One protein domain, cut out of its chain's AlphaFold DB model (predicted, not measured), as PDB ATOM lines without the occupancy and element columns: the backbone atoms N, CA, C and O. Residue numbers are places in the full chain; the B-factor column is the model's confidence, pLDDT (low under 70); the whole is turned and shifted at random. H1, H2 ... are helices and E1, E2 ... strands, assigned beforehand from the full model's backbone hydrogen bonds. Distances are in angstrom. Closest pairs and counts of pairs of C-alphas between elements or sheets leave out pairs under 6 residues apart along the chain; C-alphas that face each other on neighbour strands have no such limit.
ATOM      1  N   GLU A   2     121.289  90.655  89.178       80.94
ATOM      2  CA  GLU A   2     120.568  91.879  88.774       80.94
ATOM      3  C   GLU A   2     119.229  91.650  88.055       80.94
ATOM      4  O   GLU A   2     118.262  92.341  88.358       80.94
ATOM      5  N   GLU A   3     119.128  90.649  87.174       91.00
ATOM      6  CA  GLU A   3     117.881  90.295  86.476       91.00
ATOM      7  C   GLU A   3     116.677  90.146  87.424       91.00
ATOM      8  O   GLU A   3     115.596  90.647  87.127       91.00
ATOM      9  N   LYS A   4     116.855  89.550  88.615       95.00
ATOM     10  CA  LYS A   4     115.765  89.428  89.603       95.00
ATOM     11  C   LYS A   4     115.309  90.787  90.146       95.00
ATOM     12  O   LYS A   4     114.135  90.944  90.459       95.00
ATOM     13  N   LEU A   5     116.209  91.767  90.232       96.19
ATOM     14  CA  LEU A   5     115.893  93.131  90.670       96.19
ATOM     15  C   LEU A   5     115.120  93.887  89.579       96.19
ATOM     16  O   LEU A   5     114.148  94.576  89.883       96.19
ATOM     17  N   LEU A   6     115.497  93.695  88.309       96.75
ATOM     18  CA  LEU A   6     114.763  94.229  87.156       96.75
ATOM     19  C   LEU A   6     113.367  93.605  87.039       96.75
ATOM     20  O   LEU A   6     112.396  94.334  86.868       96.75
ATOM     21  N   GLN A   7     113.238  92.287  87.219       97.88
ATOM     22  CA  GLN A   7     111.936  91.607  87.240       97.88
ATOM     23  C   GLN A   7     111.072  92.035  88.440       97.88
ATOM     24  O   GLN A   7     109.859  92.184  88.298       97.88
ATOM     25  N   ASN A   8     111.671  92.320  89.603       98.44
ATOM     26  CA  ASN A   8     110.952  92.910  90.736       98.44
ATOM     27  C   ASN A   8     110.430  94.318  90.411       98.44
ATOM     28  O   ASN A   8     109.267  94.601  90.693       98.44
ATOM     29  N   LEU A   9     111.230  95.179  89.772       98.25
ATOM     30  CA  LEU A   9     110.787  96.509  89.337       98.25
ATOM     31  C   LEU A   9     109.713  96.428  88.238       98.25
ATOM     32  O   LEU A   9     108.718  97.150  88.295       98.25
ATOM     33  N   ALA A  10     109.864  95.502  87.286       98.31
ATOM     34  CA  ALA A  10     108.870  95.239  86.251       98.31
ATOM     35  C   ALA A  10     107.544  94.750  86.845       98.31
ATOM     36  O   ALA A  10     106.478  95.179  86.404       98.31
ATOM     37  N   ARG A  11     107.596  93.932  87.904       98.31
ATOM     38  CA  ARG A  11     106.420  93.573  88.705       98.31
ATOM     39  C   ARG A  11     105.805  94.810  89.363       98.31
ATOM     40  O   ARG A  11     104.613  95.014  89.187       98.31
ATOM     41  N   VAL A  12     106.577  95.671  90.039       98.25
ATOM     42  CA  VAL A  12     106.034  96.911  90.639       98.25
ATOM     43  C   VAL A  12     105.268  97.740  89.606       98.25
ATOM     44  O   VAL A  12     104.119  98.101  89.855       98.25
ATOM     45  N   VAL A  13     105.860  97.996  88.436       97.81
ATOM     46  CA  VAL A  13     105.224  98.786  87.368       97.81
ATOM     47  C   VAL A  13     103.990  98.087  86.798       97.81
ATOM     48  O   VAL A  13     102.921  98.690  86.768       97.81
ATOM     49  N   ARG A  14     104.088  96.810  86.408       97.75
ATOM     50  CA  ARG A  14     102.968  96.059  85.814       97.75
ATOM     51  C   ARG A  14     101.776  95.926  86.764       97.75
ATOM     52  O   ARG A  14     100.635  96.006  86.327       97.75
ATOM     53  N   GLU A  15     102.033  95.726  88.055       96.81
ATOM     54  CA  GLU A  15     100.986  95.565  89.066       96.81
ATOM     55  C   GLU A  15     100.323  96.904  89.460       96.81
ATOM     56  O   GLU A  15      99.203  96.894  89.973       96.81
ATOM     57  N   SER A  16     100.972  98.054  89.235       95.25
ATOM     58  CA  SER A  16     100.480  99.378  89.671       95.25
ATOM     59  C   SER A  16     100.110 100.355  88.548       95.25
ATOM     60  O   SER A  16      99.429 101.341  88.812       95.25
ATOM     61  N   GLY A  17     100.583 100.134  87.319       94.44
ATOM     62  CA  GLY A  17     100.513 101.115  86.231       94.44
ATOM     63  C   GLY A  17     101.457 102.318  86.393       94.44
ATOM     64  O   GLY A  17     101.321 103.300  85.664       94.44
ATOM     65  N   ALA A  18     102.397 102.287  87.347       95.69
ATOM     66  CA  ALA A  18     103.258 103.430  87.655       95.69
ATOM     67  C   ALA A  18     104.301 103.731  86.559       95.69
ATOM     68  O   ALA A  18     105.012 102.845  86.087       95.69
ATOM     69  N   LYS A  19     104.452 105.015  86.213       95.88
ATOM     70  CA  LYS A  19     105.485 105.531  85.295       95.88
ATOM     71  C   LYS A  19     106.816 105.733  86.054       95.88
ATOM     72  O   LYS A  19     106.791 106.196  87.195       95.88
ATOM     73  N   ILE A  20     107.976 105.434  85.452       97.94
ATOM     74  CA  ILE A  20     109.288 105.549  86.134       97.94
ATOM     75  C   ILE A  20     109.886 106.953  85.976       97.94
ATOM     76  O   ILE A  20     109.935 107.503  84.877       97.94
ATOM     77  N   VAL A  21     110.430 107.503  87.066       98.06
ATOM     78  CA  VAL A  21     111.195 108.761  87.083       98.06
ATOM     79  C   VAL A  21     112.580 108.492  87.665       98.06
ATOM     80  O   VAL A  21     112.696 107.986  88.780       98.06
ATOM     81  N   LEU A  22     113.644 108.831  86.936       98.25
ATOM     82  CA  LEU A  22     115.009 108.559  87.386       98.25
ATOM     83  C   LEU A  22     115.485 109.627  88.381       98.25
ATOM     84  O   LEU A  22     115.703 110.784  88.016       98.25
ATOM     85  N   SER A  23     115.673 109.224  89.638       97.62
ATOM     86  CA  SER A  23     116.204 110.061  90.724       97.62
ATOM     87  C   SER A  23     117.659 109.745  91.098       97.62
ATOM     88  O   SER A  23     118.297 110.557  91.764       97.62
ATOM     89  N   SER A  24     118.210 108.603  90.666       94.56
ATOM     90  CA  SER A  24     119.579 108.180  90.999       94.56
ATOM     91  C   SER A  24     120.644 109.087  90.368       94.56
ATOM     92  O   SER A  24     120.369 109.875  89.459       94.56
ATOM     93  N   ASP A  25     121.896 108.994  90.823       94.06
ATOM     94  CA  ASP A  25     122.977 109.834  90.285       94.06
ATOM     95  C   ASP A  25     123.425 109.435  88.866       94.06
ATOM     96  O   ASP A  25     124.093 110.227  88.207       94.06
ATOM     97  N   TRP A  26     122.963 108.296  88.328       94.94
ATOM     98  CA  TRP A  26     123.159 107.932  86.914       94.94
ATOM     99  C   TRP A  26     122.592 109.010  85.976       94.94
ATOM    100  O   TRP A  26     123.175 109.297  84.935       94.94
ATOM    101  N   ARG A  27     121.509 109.693  86.379       96.25
ATOM    102  CA  ARG A  27     120.887 110.779  85.599       96.25
ATOM    103  C   ARG A  27     121.799 111.998  85.378       96.25
ATOM    104  O   ARG A  27     121.497 112.814  84.512       96.25
ATOM    105  N   ARG A  28     122.891 112.125  86.150       94.50
ATOM    106  CA  ARG A  28     123.899 113.196  86.021       94.50
ATOM    107  C   ARG A  28     124.819 112.994  84.812       94.50
ATOM    108  O   ARG A  28     125.437 113.956  84.367       94.50
ATOM    109  N   HIS A  29     124.899 111.775  84.274       96.38
ATOM    110  CA  HIS A  29     125.775 111.414  83.162       96.38
ATOM    111  C   HIS A  29     124.933 110.915  81.974       96.38
ATOM    112  O   HIS A  29     124.194 109.943  82.131       96.38
ATOM    113  N   PRO A  30     125.012 111.542  80.779       95.94
ATOM    114  CA  PRO A  30     124.180 111.156  79.635       95.94
ATOM    115  C   PRO A  30     124.308 109.680  79.237       95.94
ATOM    116  O   PRO A  30     123.302 109.063  78.898       95.94
ATOM    117  N   GLU A  31     125.518 109.123  79.336       97.44
ATOM    118  CA  GLU A  31     125.837 107.722  79.034       97.44
ATOM    119  C   GLU A  31     125.157 106.761  80.018       97.44
ATOM    120  O   GLU A  31     124.346 105.942  79.597       97.44
ATOM    121  N   ALA A  32     125.373 106.925  81.329       96.06
ATOM    122  CA  ALA A  32     124.731 106.090  82.352       96.06
ATOM    123  C   ALA A  32     123.194 106.209  82.329       96.06
ATOM    124  O   ALA A  32     122.479 105.242  82.580       96.06
ATOM    125  N   ARG A  33     122.647 107.380  81.974       96.25
ATOM    126  CA  ARG A  33     121.202 107.539  81.748       96.25
ATOM    127  C   ARG A  33     120.714 106.757  80.519       96.25
ATOM    128  O   ARG A  33     119.626 106.190  80.571       96.25
ATOM    129  N   ALA A  34     121.485 106.730  79.432       96.75
ATOM    130  CA  ALA A  34     121.159 105.936  78.247       96.75
ATOM    131  C   ALA A  34     121.259 104.426  78.532       96.75
ATOM    132  O   ALA A  34     120.384 103.674  78.110       96.75
ATOM    133  N   GLU A  35     122.253 104.001  79.313       96.94
ATOM    134  CA  GLU A  35     122.400 102.628  79.806       96.94
ATOM    135  C   GLU A  35     121.200 102.212  80.673       96.94
ATOM    136  O   GLU A  35     120.565 101.198  80.385       96.94
ATOM    137  N   ALA A  36     120.788 103.032  81.653       96.31
ATOM    138  CA  ALA A  36     119.566 102.788  82.431       96.31
ATOM    139  C   ALA A  36     118.319 102.645  81.544       96.31
ATOM    140  O   ALA A  36     117.521 101.734  81.756       96.31
ATOM    141  N   GLN A  37     118.156 103.516  80.542       97.62
ATOM    142  CA  GLN A  37     117.029 103.441  79.611       97.62
ATOM    143  C   GLN A  37     117.057 102.144  78.785       97.62
ATOM    144  O   GLN A  37     116.013 101.525  78.611       97.62
ATOM    145  N   GLN A  38     118.224 101.706  78.301       97.38
ATOM    146  CA  GLN A  38     118.366 100.450  77.551       97.38
ATOM    147  C   GLN A  38     118.089  99.220  78.427       97.38
ATOM    148  O   GLN A  38     117.354  98.321  78.018       97.38
ATOM    149  N   VAL A  39     118.627  99.199  79.650       96.62
ATOM    150  CA  VAL A  39     118.432  98.102  80.607       96.62
ATOM    151  C   VAL A  39     116.958  97.986  81.011       96.62
ATOM    152  O   VAL A  39     116.409  96.885  80.996       96.62
ATOM    153  N   LEU A  40     116.275  99.103  81.280       96.94
ATOM    154  CA  LEU A  40     114.837  99.111  81.579       96.94
ATOM    155  C   LEU A  40     113.984  98.739  80.356       96.94
ATOM    156  O   LEU A  40     113.079  97.911  80.479       96.94
ATOM    157  N   ALA A  41     114.312  99.244  79.164       97.12
ATOM    158  CA  ALA A  41     113.603  98.889  77.936       97.12
ATOM    159  C   ALA A  41     113.693  97.385  77.616       97.12
ATOM    160  O   ALA A  41     112.733  96.819  77.097       97.12
ATOM    161  N   SER A  42     114.792  96.711  77.986       96.12
ATOM    162  CA  SER A  42     114.944  95.259  77.787       96.12
ATOM    163  C   SER A  42     113.937  94.406  78.578       96.12
ATOM    164  O   SER A  42     113.646  93.280  78.179       96.12
ATOM    165  N   VAL A  43     113.349  94.957  79.649       96.44
ATOM    166  CA  VAL A  43     112.249  94.352  80.427       96.44
ATOM    167  C   VAL A  43     110.906  95.076  80.229       96.44
ATOM    168  O   VAL A  43     109.982  94.901  81.022       96.44
ATOM    169  N   GLY A  44     110.772  95.875  79.162       96.62
ATOM    170  CA  GLY A  44     109.527  96.557  78.791       96.62
ATOM    171  C   GLY A  44     109.182  97.789  79.635       96.62
ATOM    172  O   GLY A  44     108.007  98.127  79.754       96.62
ATOM    173  N   LEU A  45     110.178  98.444  80.239       97.88
ATOM    174  CA  LEU A  45     110.002  99.607  81.115       97.88
ATOM    175  C   LEU A  45     110.550 100.900  80.495       97.88
ATOM    176  O   LEU A  45     111.556 100.892  79.789       97.88
ATOM    177  N   GLU A  46     109.914 102.029  80.815       97.56
ATOM    178  CA  GLU A  46     110.235 103.354  80.270       97.56
ATOM    179  C   GLU A  46     110.427 104.399  81.381       97.56
ATOM    180  O   GLU A  46     109.613 104.496  82.305       97.56
ATOM    181  N   ILE A  47     111.485 105.212  81.271       97.94
ATOM    182  CA  ILE A  47     111.702 106.397  82.108       97.94
ATOM    183  C   ILE A  47     111.013 107.606  81.454       97.94
ATOM    184  O   ILE A  47     111.462 108.091  80.419       97.94
ATOM    185  N   ILE A  48     109.981 108.164  82.096       96.69
ATOM    186  CA  ILE A  48     109.254 109.346  81.590       96.69
ATOM    187  C   ILE A  48     109.929 110.687  81.928       96.69
ATOM    188  O   ILE A  48     109.508 111.743  81.460       96.69
ATOM    189  N   GLY A  49     110.953 110.681  82.783       96.69
ATOM    190  CA  GLY A  49     111.654 111.893  83.200       96.69
ATOM    191  C   GLY A  49     112.772 111.645  84.211       96.69
ATOM    192  O   GLY A  49     112.952 110.545  84.725       96.69
ATOM    193  N   CYS A  50     113.539 112.691  84.507       98.00
ATOM    194  CA  CYS A  50     114.602 112.681  85.515       98.00
ATOM    195  C   CYS A  50     114.366 113.808  86.521       98.00
ATOM    196  O   CYS A  50     113.995 114.911  86.114       98.00
ATOM    197  N   THR A  51     114.633 113.579  87.808       98.06
ATOM    198  CA  THR A  51     114.585 114.670  88.797       98.06
ATOM    199  C   THR A  51     115.719 115.679  88.546       98.06
ATOM    200  O   THR A  51     116.787 115.284  88.057       98.06
ATOM    201  N   PRO A  52     115.547 116.973  88.887       97.56
ATOM    202  CA  PRO A  52     116.604 117.976  88.770       97.56
ATOM    203  C   PRO A  52     117.918 117.524  89.413       97.56
ATOM    204  O   PRO A  52     117.920 116.882  90.462       97.56
ATOM    205  N   CYS A  53     119.047 117.868  88.792       94.56
ATOM    206  CA  CYS A  53     120.380 117.619  89.339       94.56
ATOM    207  C   CYS A  53     120.849 118.845  90.126       94.56
ATOM    208  O   CYS A  53     121.483 119.739  89.568       94.56
ATOM    209  N   LYS A  54     120.543 118.895  91.425       94.50
ATOM    210  CA  LYS A  54     121.084 119.922  92.326       94.50
ATOM    211  C   LYS A  54     122.512 119.552  92.754       94.50
ATOM    212  O   LYS A  54     123.052 118.522  92.338       94.50
ATOM    213  N   SER A  55     123.144 120.414  93.557       92.75
ATOM    214  CA  SER A  55     124.524 120.230  94.038       92.75
ATOM    215  C   SER A  55     124.747 118.818  94.613       92.75
ATOM    216  O   SER A  55     124.023 118.436  95.538       92.75
ATOM    217  N   PRO A  56     125.736 118.048  94.112       88.06
ATOM    218  CA  PRO A  56     126.013 116.693  94.593       88.06
ATOM    219  C   PRO A  56     126.624 116.676  96.003       88.06
ATOM    220  O   PRO A  56     126.644 115.633  96.647       88.06
ATOM    221  N   TYR A  57     127.097 117.825  96.497       91.12
ATOM    222  CA  TYR A  57     127.731 117.978  97.810       91.12
ATOM    223  C   TYR A  57     126.731 118.118  98.973       91.12
ATOM    224  O   TYR A  57     127.147 118.295 100.113       91.12
ATOM    225  N   LEU A  58     125.421 118.074  98.701       92.75
ATOM    226  CA  LEU A  58     124.363 118.207  99.707       92.75
ATOM    227  C   LEU A  58     123.385 117.029  99.622       92.75
ATOM    228  O   LEU A  58     122.945 116.642  98.539       92.75
ATOM    229  N   ALA A  59     122.997 116.500 100.783       92.94
ATOM    230  CA  ALA A  59     121.986 115.456 100.919       92.94
ATOM    231  C   ALA A  59     120.572 116.052 100.746       92.94
ATOM    232  O   ALA A  59     119.907 116.431 101.712       92.94
ATOM    233  N   GLN A  60     120.174 116.226  99.483       96.00
ATOM    234  CA  GLN A  60     118.938 116.895  99.060       96.00
ATOM    235  C   GLN A  60     118.114 116.087  98.040       96.00
ATOM    236  O   GLN A  60     117.277 116.658  97.337       96.00
ATOM    237  N   ARG A  61     118.320 114.764  97.954       97.50
ATOM    238  CA  ARG A  61     117.571 113.874  97.043       97.50
ATOM    239  C   ARG A  61     116.040 114.004  97.204       97.50
ATOM    240  O   ARG A  61     115.359 114.047  96.177       97.50
ATOM    241  N   PRO A  62     115.467 114.179  98.418       98.31
ATOM    242  CA  PRO A  62     114.037 114.460  98.572       98.31
ATOM    243  C   PRO A  62     113.617 115.795  97.952       98.31
ATOM    244  O   PRO A  62     112.586 115.860  97.286       98.31
ATOM    245  N   THR A  63     114.418 116.857  98.112       98.12
ATOM    246  CA  THR A  63     114.169 118.167  97.483       98.12
ATOM    247  C   THR A  63     114.098 118.046  95.957       98.12
ATOM    248  O   THR A  63     113.208 118.626  95.342       98.12
ATOM    249  N   GLU A  64     114.996 117.265  95.342       98.38
ATOM    250  CA  GLU A  64     115.002 116.999  93.894       98.38
ATOM    251  C   GLU A  64     113.713 116.276  93.442       98.38
ATOM    252  O   GLU A  64     113.103 116.656  92.442       98.38
ATOM    253  N   ILE A  65     113.253 115.274  94.199       98.06
ATOM    254  CA  ILE A  65     112.022 114.515  93.906       98.06
ATOM    255  C   ILE A  65     110.766 115.393  94.049       98.06
ATOM    256  O   ILE A  65     109.908 115.404  93.165       98.06
ATOM    257  N   LEU A  66     110.664 116.167  95.133       97.50
ATOM    258  CA  LEU A  66     109.515 117.039  95.416       97.50
ATOM    259  C   LEU A  66     109.399 118.201  94.416       97.50
ATOM    260  O   LEU A  66     108.292 118.627  94.083       97.50
ATOM    261  N   GLU A  67     110.530 118.706  93.919       97.81
ATOM    262  CA  GLU A  67     110.570 119.716  92.859       97.81
ATOM    263  C   GLU A  67     110.061 119.155  91.528       97.81
ATOM    264  O   GLU A  67     109.194 119.773  90.907       97.81
ATOM    265  N   TRP A  68     110.499 117.947  91.144       97.56
ATOM    266  CA  TRP A  68     109.964 117.260  89.963       97.56
ATOM    267  C   TRP A  68     108.459 116.997  90.095       97.56
ATOM    268  O   TRP A  68     107.710 117.271  89.159       97.56
ATOM    269  N   LYS A  69     107.988 116.551  91.273       95.50
ATOM    270  CA  LYS A  69     106.554 116.324  91.520       95.50
ATOM    271  C   LYS A  69     105.719 117.588  91.333       95.50
ATOM    272  O   LYS A  69     104.681 117.541  90.676       95.50
ATOM    273  N   ARG A  70     106.183 118.721  91.869       95.00
ATOM    274  CA  ARG A  70     105.508 120.017  91.708       95.00
ATOM    275  C   ARG A  70     105.449 120.444  90.241       95.00
ATOM    276  O   ARG A  70     104.394 120.873  89.785       95.00
ATOM    277  N   GLU A  71     106.556 120.319  89.515       95.88
ATOM    278  CA  GLU A  71     106.637 120.744  88.114       95.88
ATOM    279  C   GLU A  71     105.809 119.850  87.180       95.88
ATOM    280  O   GLU A  71     105.107 120.364  86.307       95.88
ATOM    281  N   PHE A  72     105.798 118.532  87.404       94.38
ATOM    282  CA  PHE A  72     104.932 117.609  86.667       94.38
ATOM    283  C   PHE A  72     103.450 117.955  86.872       94.38
ATOM    284  O   PHE A  72     102.727 118.150  85.900       94.38
ATOM    285  N   MET A  73     103.006 118.137  88.122       93.19
ATOM    286  CA  MET A  73     101.615 118.512  88.428       93.19
ATOM    287  C   MET A  73     101.231 119.894  87.866       93.19
ATOM    288  O   MET A  73     100.087 120.095  87.466       93.19
ATOM    289  N   ARG A  74     102.180 120.839  87.780       93.94
ATOM    290  CA  ARG A  74     101.978 122.163  87.161       93.94
ATOM    291  C   ARG A  74     101.822 122.087  85.637       93.94
ATOM    292  O   ARG A  74     101.104 122.896  85.057       93.94
ATOM    293  N   THR A  75     102.520 121.155  84.990       94.50
ATOM    294  CA  THR A  75     102.536 120.991  83.524       94.50
ATOM    295  C   THR A  75     101.471 120.022  83.008       94.50
ATOM    296  O   THR A  75     101.039 120.161  81.868       94.50
ATOM    297  N   HIS A  76     100.995 119.103  83.853       91.94
ATOM    298  CA  HIS A  76      99.997 118.082  83.524       91.94
ATOM    299  C   HIS A  76      98.744 118.223  84.417       91.94
ATOM    300  O   HIS A  76      98.416 117.298  85.160       91.94
ATOM    301  N   PRO A  77      98.003 119.352  84.370       88.19
ATOM    302  CA  PRO A  77      96.903 119.638  85.303       88.19
ATOM    303  C   PRO A  77      95.695 118.683  85.201       88.19
ATOM    304  O   PRO A  77      94.797 118.754  86.036       88.19
ATOM    305  N   GLY A  78      95.657 117.803  84.193       84.88
ATOM    306  CA  GLY A  78      94.674 116.720  84.071       84.88
ATOM    307  C   GLY A  78      95.132 115.358  84.618       84.88
ATOM    308  O   GLY A  78      94.295 114.474  84.784       84.88
ATOM    309  N   GLU A  79      96.424 115.156  84.913       83.12
ATOM    310  CA  GLU A  79      96.916 113.888  85.471       83.12
ATOM    311  C   GLU A  79      96.807 113.882  87.006       83.12
ATOM    312  O   GLU A  79      97.572 114.536  87.718       83.12
ATOM    313  N   LYS A  80      95.859 113.092  87.532       74.75
ATOM    314  CA  LYS A  80      95.696 112.815  88.971       74.75
ATOM    315  C   LYS A  80      96.873 112.001  89.520       74.75
ATOM    316  O   LYS A  80      96.790 110.784  89.669       74.75
ATOM    317  N   TRP A  81      97.971 112.672  89.859       77.81
ATOM    318  CA  TRP A  81      99.129 112.018  90.471       77.81
ATOM    319  C   TRP A  81      99.060 111.999  92.008       77.81
ATOM    320  O   TRP A  81      99.778 112.721  92.716       77.81
ATOM    321  N   GLU A  82      98.147 111.164  92.502       79.62
ATOM    322  CA  GLU A  82      97.851 110.974  93.927       79.62
ATOM    323  C   GLU A  82      98.878 110.028  94.579       79.62
ATOM    324  O   GLU A  82      99.548 110.421  95.537       79.62
ATOM    325  N   ASN A  83      99.119 108.854  93.982       92.19
ATOM    326  CA  ASN A  83     100.008 107.827  94.537       92.19
ATOM    327  C   ASN A  83     101.409 107.843  93.914       92.19
ATOM    328  O   ASN A  83     101.574 107.989  92.702       92.19
ATOM    329  N   TRP A  84     102.430 107.652  94.748       95.50
ATOM    330  CA  TRP A  84     103.830 107.558  94.330       95.50
ATOM    331  C   TRP A  84     104.694 106.909  95.414       95.50
ATOM    332  O   TRP A  84     104.344 106.924  96.596       95.50
ATOM    333  N   VAL A  85     105.845 106.380  95.000       97.88
ATOM    334  CA  VAL A  85     106.884 105.858  95.891       97.88
ATOM    335  C   VAL A  85     108.264 106.233  95.352       97.88
ATOM    336  O   VAL A  85     108.539 106.089  94.162       97.88
ATOM    337  N   ALA A  86     109.136 106.727  96.225       98.38
ATOM    338  CA  ALA A  86     110.569 106.799  95.989       98.38
ATOM    339  C   ALA A  86     111.220 105.480  96.436       98.38
ATOM    340  O   ALA A  86     110.935 104.977  97.524       98.38
ATOM    341  N   ILE A  87     112.105 104.942  95.601       98.56
ATOM    342  CA  ILE A  87     112.902 103.744  95.882       98.56
ATOM    343  C   ILE A  87     114.367 104.173  95.800       98.56
ATOM    344  O   ILE A  87     114.799 104.698  94.775       98.56
ATOM    345  N   ASP A  88     115.108 104.001  96.889       98.12
ATOM    346  CA  ASP A  88     116.508 104.428  97.036       98.12
ATOM    347  C   ASP A  88     117.190 103.502  98.060       98.12
ATOM    348  O   ASP A  88     116.502 102.761  98.766       98.12
ATOM    349  N   ASP A  89     118.518 103.499  98.151       97.31
ATOM    350  CA  ASP A  89     119.256 102.765  99.195       97.31
ATOM    351  C   ASP A  89     119.733 103.687 100.336       97.31
ATOM    352  O   ASP A  89     119.960 103.243 101.466       97.31
ATOM    353  N   ARG A  90     119.781 104.996 100.064       96.38
ATOM    354  CA  ARG A  90     120.012 106.083 101.024       96.38
ATOM    355  C   ARG A  90     118.834 106.244 101.986       96.38
ATOM    356  O   ARG A  90     117.683 106.018 101.626       96.38
ATOM    357  N   GLU A  91     119.098 106.728 103.198       97.44
ATOM    358  CA  GLU A  91     118.060 107.038 104.191       97.44
ATOM    359  C   GLU A  91     117.354 108.369 103.854       97.44
ATOM    360  O   GLU A  91     117.553 109.399 104.494       97.44
ATOM    361  N   LEU A  92     116.509 108.381 102.815       98.06
ATOM    362  CA  LEU A  92     115.924 109.625 102.294       98.06
ATOM    363  C   LEU A  92     115.071 110.412 103.302       98.06
ATOM    364  O   LEU A  92     114.802 111.586 103.067       98.06
ATOM    365  N   LEU A  93     114.641 109.805 104.413       98.06
ATOM    366  CA  LEU A  93     113.840 110.477 105.440       98.06
ATOM    367  C   LEU A  93     114.655 111.414 106.348       98.06
ATOM    368  O   LEU A  93     114.060 112.329 106.922       98.06
ATOM    369  N   THR A  94     115.976 111.218 106.464       97.75
ATOM    370  CA  THR A  94     116.886 112.079 107.247       97.75
ATOM    371  C   THR A  94     117.586 113.148 106.400       97.75
ATOM    372  O   THR A  94     118.116 114.117 106.945       97.75
ATOM    373  N   GLU A  95     117.519 113.043 105.068       97.19
ATOM    374  CA  GLU A  95     117.975 114.078 104.131       97.19
ATOM    375  C   GLU A  95     117.126 115.367 104.180       97.19
ATOM    376  O   GLU A  95     116.013 115.413 104.719       97.19
ATOM    377  N   GLN A  96     117.621 116.442 103.554       96.62
ATOM    378  CA  GLN A  96     116.884 117.700 103.439       96.62
ATOM    379  C   GLN A  96     115.520 117.462 102.767       96.62
ATOM    380  O   GLN A  96     115.441 116.903 101.676       96.62
ATOM    381  N   ASN A  97     114.446 117.919 103.423       97.50
ATOM    382  CA  ASN A  97     113.041 117.694 103.050       97.50
ATOM    383  C   ASN A  97     112.548 116.229 103.109       97.50
ATOM    384  O   ASN A  97     111.391 115.971 102.778       97.50
ATOM    385  N   GLY A  98     113.343 115.293 103.638       97.81
ATOM    386  CA  GLY A  98     112.998 113.872 103.764       97.81
ATOM    387  C   GLY A  98     111.692 113.574 104.506       97.81
ATOM    388  O   GLY A  98     110.960 112.654 104.152       97.81
ATOM    389  N   ARG A  99     111.305 114.421 105.469       97.81
ATOM    390  CA  ARG A  99     110.025 114.301 106.197       97.81
ATOM    391  C   ARG A  99     108.772 114.285 105.305       97.81
ATOM    392  O   ARG A  99     107.751 113.766 105.745       97.81
ATOM    393  N   PHE A 100     108.838 114.836 104.090       97.12
ATOM    394  CA  PHE A 100     107.721 114.862 103.133       97.12
ATOM    395  C   PHE A 100     107.629 113.594 102.257       97.12
ATOM    396  O   PHE A 100     106.720 113.485 101.442       97.12
ATOM    397  N   LEU A 101     108.552 112.637 102.426       97.19
ATOM    398  CA  LEU A 101     108.547 111.321 101.769       97.19
ATOM    399  C   LEU A 101     107.952 110.218 102.670       97.19
ATOM    400  O   LEU A 101     107.895 109.052 102.281       97.19
ATOM    401  N   ARG A 102     107.489 110.559 103.881       96.69
ATOM    402  CA  ARG A 102     106.759 109.630 104.762       96.69
ATOM    403  C   ARG A 102     105.478 109.157 104.065       96.69
ATOM    404  O   ARG A 102     104.746 109.979 103.530       96.69
ATOM    405  N   GLY A 103     105.236 107.845 104.057       95.44
ATOM    406  CA  GLY A 103     104.154 107.221 103.275       95.44
ATOM    407  C   GLY A 103     104.453 107.059 101.774       95.44
ATOM    408  O   GLY A 103     103.669 106.444 101.066       95.44
ATOM    409  N   HIS A 104     105.595 107.556 101.290       96.69
ATOM    410  CA  HIS A 104     105.970 107.566  99.871       96.69
ATOM    411  C   HIS A 104     107.422 107.119  99.643       96.69
ATOM    412  O   HIS A 104     108.061 107.538  98.679       96.69
ATOM    413  N   PHE A 105     107.980 106.293 100.529       98.25
ATOM    414  CA  PHE A 105     109.374 105.865 100.449       98.25
ATOM    415  C   PHE A 105     109.565 104.423 100.914       98.25
ATOM    416  O   PHE A 105     109.080 104.041 101.979       98.25
ATOM    417  N   VAL A 106     110.311 103.651 100.124       98.44
ATOM    418  CA  VAL A 106     110.792 102.308 100.464       98.44
ATOM    419  C   VAL A 106     112.313 102.317 100.363       98.44
ATOM    420  O   VAL A 106     112.869 102.422  99.269       98.44
ATOM    421  N   GLN A 107     112.989 102.195 101.508       98.38
ATOM    422  CA  GLN A 107     114.440 102.050 101.530       98.38
ATOM    423  C   GLN A 107     114.830 100.617 101.166       98.38
ATOM    424  O   GLN A 107     114.371  99.650 101.775       98.38
ATOM    425  N   THR A 108     115.712 100.488 100.186       98.12
ATOM    426  CA  THR A 108     116.361  99.231  99.817       98.12
ATOM    427  C   THR A 108     117.699  99.089 100.542       98.12
ATOM    428  O   THR A 108     118.254 100.051 101.065       98.12
ATOM    429  N   HIS A 109     118.234  97.873 100.608       97.19
ATOM    430  CA  HIS A 109     119.558  97.645 101.189       97.19
ATOM    431  C   HIS A 109     120.616  97.665 100.071       97.19
ATOM    432  O   HIS A 109     120.462  96.866  99.143       97.19
ATOM    433  N   PRO A 110     121.710  98.452 100.159       94.88
ATOM    434  CA  PRO A 110     122.662  98.650  99.053       94.88
ATOM    435  C   PRO A 110     123.166  97.354  98.392       94.88
ATOM    436  O   PRO A 110     123.230  97.250  97.174       94.88
ATOM    437  N   LEU A 111     123.452  96.317  99.191       95.12
ATOM    438  CA  LEU A 111     123.948  95.016  98.700       95.12
ATOM    439  C   LEU A 111     122.848  94.000  98.318       95.12
ATOM    440  O   LEU A 111     123.163  92.854  98.013       95.12
ATOM    441  N   ARG A 112     121.561  94.365  98.408       96.12
ATOM    442  CA  ARG A 112     120.416  93.486  98.073       96.12
ATOM    443  C   ARG A 112     119.455  94.092  97.044       96.12
ATOM    444  O   ARG A 112     118.742  93.340  96.390       96.12
ATOM    445  N   GLY A 113     119.441  95.418  96.895       96.31
ATOM    446  CA  GLY A 113     118.558  96.138  95.979       96.31
ATOM    447  C   GLY A 113     117.071  95.963  96.304       96.31
ATOM    448  O   GLY A 113     116.685  95.736  97.453       96.31
ATOM    449  N   LEU A 114     116.236  96.079  95.268       97.75
ATOM    450  CA  LEU A 114     114.791  95.873  95.341       97.75
ATOM    451  C   LEU A 114     114.470  94.372  95.452       97.75
ATOM    452  O   LEU A 114     114.369  93.663  94.447       97.75
ATOM    453  N   THR A 115     114.325  93.882  96.683       97.94
ATOM    454  CA  THR A 115     113.892  92.506  96.971       97.94
ATOM    455  C   THR A 115     112.393  92.315  96.691       97.94
ATOM    456  O   THR A 115     111.689  93.267  96.345       97.94
ATOM    457  N   VAL A 116     111.889  91.081  96.814       98.12
ATOM    458  CA  VAL A 116     110.470  90.774  96.548       98.12
ATOM    459  C   VAL A 116     109.575  91.530  97.531       98.12
ATOM    460  O   VAL A 116     108.640  92.202  97.109       98.12
ATOM    461  N   GLU A 117     109.947  91.527  98.808       98.25
ATOM    462  CA  GLU A 117     109.212  92.143  99.916       98.25
ATOM    463  C   GLU A 117     109.213  93.677  99.802       98.25
ATOM    464  O   GLU A 117     108.202  94.336 100.040       98.25
ATOM    465  N   ALA A 118     110.339  94.260  99.369       98.19
ATOM    466  CA  ALA A 118     110.430  95.687  99.073       98.19
ATOM    467  C   ALA A 118     109.566  96.070  97.853       98.19
ATOM    468  O   ALA A 118     108.929  97.124  97.855       98.19
ATOM    469  N   ALA A 119     109.484  95.206  96.836       98.44
ATOM    470  CA  ALA A 119     108.569  95.385  95.711       98.44
ATOM    471  C   ALA A 119     107.089  95.235  96.122       98.44
ATOM    472  O   ALA A 119     106.262  96.014  95.656       98.44
ATOM    473  N   ASP A 120     106.750  94.317  97.035       98.38
ATOM    474  CA  ASP A 120     105.394  94.199  97.596       98.38
ATOM    475  C   ASP A 120     104.996  95.467  98.365       98.38
ATOM    476  O   ASP A 120     103.897  95.988  98.166       98.38
ATOM    477  N   ALA A 121     105.909  96.030  99.164       97.88
ATOM    478  CA  ALA A 121     105.703  97.313  99.834       97.88
ATOM    479  C   ALA A 121     105.488  98.468  98.835       97.88
ATOM    480  O   ALA A 121     104.590  99.288  99.024       97.88
ATOM    481  N   CYS A 122     106.249  98.513  97.734       98.12
ATOM    482  CA  CYS A 122     106.039  99.499  96.667       98.12
ATOM    483  C   CYS A 122     104.657  99.349  96.012       98.12
ATOM    484  O   CYS A 122     103.960 100.344  95.818       98.12
ATOM    485  N   ILE A 123     104.236  98.117  95.706       97.50
ATOM    486  CA  ILE A 123     102.913  97.826  95.133       97.50
ATOM    487  C   ILE A 123     101.805  98.240  96.109       97.50
ATOM    488  O   ILE A 123     100.831  98.854  95.680       97.50
ATOM    489  N   ALA A 124     101.961  97.973  97.407       95.88
ATOM    490  CA  ALA A 124     101.000  98.373  98.432       95.88
ATOM    491  C   ALA A 124     100.852  99.901  98.538       95.88
ATOM    492  O   ALA A 124      99.725 100.388  98.586       95.88
ATOM    493  N   LEU A 125     101.952 100.665  98.523       95.38
ATOM    494  CA  LEU A 125     101.903 102.137  98.537       95.38
ATOM    495  C   LEU A 125     101.312 102.726  97.245       95.38
ATOM    496  O   LEU A 125     100.635 103.748  97.286       95.38
ATOM    497  N   LEU A 126     101.546 102.091  96.094       94.94
ATOM    498  CA  LEU A 126     101.015 102.556  94.808       94.94
ATOM    499  C   LEU A 126      99.534 102.189  94.598       94.94
ATOM    500  O   LEU A 126      98.814 102.949  93.953       94.94
ATOM    501  N   ARG A 127      99.071 101.059  95.154       92.38
ATOM    502  CA  ARG A 127      97.674 100.581  95.084       92.38
ATOM    503  C   ARG A 127      96.761 101.110  96.198       92.38
ATOM    504  O   ARG A 127      95.567 100.829  96.157       92.38
ATOM    505  N   GLN A 128      97.278 101.848  97.180       85.69
ATOM    506  CA  GLN A 128      96.441 102.526  98.174       85.69
ATOM    507  C   GLN A 128      95.591 103.599  97.491       85.69
ATOM    508  O   GLN A 128      96.059 104.711  97.268       85.69
TER     509      GLN A 128
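Overview. This is residues 2 to 128 of the 240 residues of the protein "FP1 protein" of Symbiodinium sp. CCMP2456 (UniProt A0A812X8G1). Two small parallel pairs of strands, E1 with E2 and E3 with E4, stand apart in the middle of a rounded body with helices round them. H1 and H6 run side by side on one side, with H6 packed on E4; H4 and H5 cover the opposite side, and H3 packs on E2. The printed part has 127 residues with six named helices and four named strands, in the order H1 E1 H2 H3 E2 H4 E3 H5 E4 H6; the class is mostly helix. It is compact, with a radius of gyration of the C-alphas of 14.1 A and spans of 32 by 31 by 27 A.

Arrangement. H1, residues 2 to 16, touches H6, residues 116 to 127, at a shallow tilt of 21 degrees, the same way; the closest C-alphas, of Val 12 and Ile 123, are 5.5 A apart. E1, residues 20 to 22, is the parallel neighbour of E2, residues 47 to 50, at 31 degrees, with N 22 and O 49 2.9 A apart, within hydrogen-bond range. H2, residues 25 to 28, and H3, residues 30 to 41, touch only at the corner, by residues 32 to 36 of H3; the closest C-alphas, of Arg 27 and Arg 33, are 5.0 A apart. E1, H2, H3 and E2 form a strand-helix-strand unit, two parallel neighbour strands with helices between, and its crossover is right-handed. The closest C-alphas of H3 and E2, those of Gln 37 and Ile 47, are 6.6 A apart. H4, residues 61 to 75, touches H5, residues 98 to 101, by residues 62 to 63 of H4; the closest C-alphas, of Pro 62 and Gly 98, are 5.3 A apart. E3, residues 86 to 88, is the parallel neighbour of E4, residues 105 to 107, at 15 degrees, with N 106 and O 86 3.0 A apart. E3, H5 and E4 form a second such unit, also right-handed. The closest C-alphas of E4 and H6, those of Val 106 and Cys 122, are 6.7 A apart. H4 is apart from H1 and H6. In H1, H3, H4 and H6 each O i to N i+4 pair is within hydrogen-bond range; H2 and H5 are too short for such a pair.

Along the chain. H1 begins at C-alpha 2, (120.568, 91.879, 88.774), and is 21.5 A long. H3 is 16.3 A long. H4 is 21.4 A long and begins at C-alpha 61, (117.571, 113.874, 97.043). H6 is 16.2 A long and ends at C-alpha 127, (97.674, 100.581, 95.084). E2, 7.7 A, is the longest strand by residues.

Size, cuts and confidence. The C-alphas of Gly 78 and Leu 111, 39.3 A apart, are the two farthest apart. The printed part has no cut, and no link is long. Residues 74 to 80, of which 74 to 75 belong to H4, stand free. The mean pLDDT of the printed part is 95.6, and no printed residue is under 70.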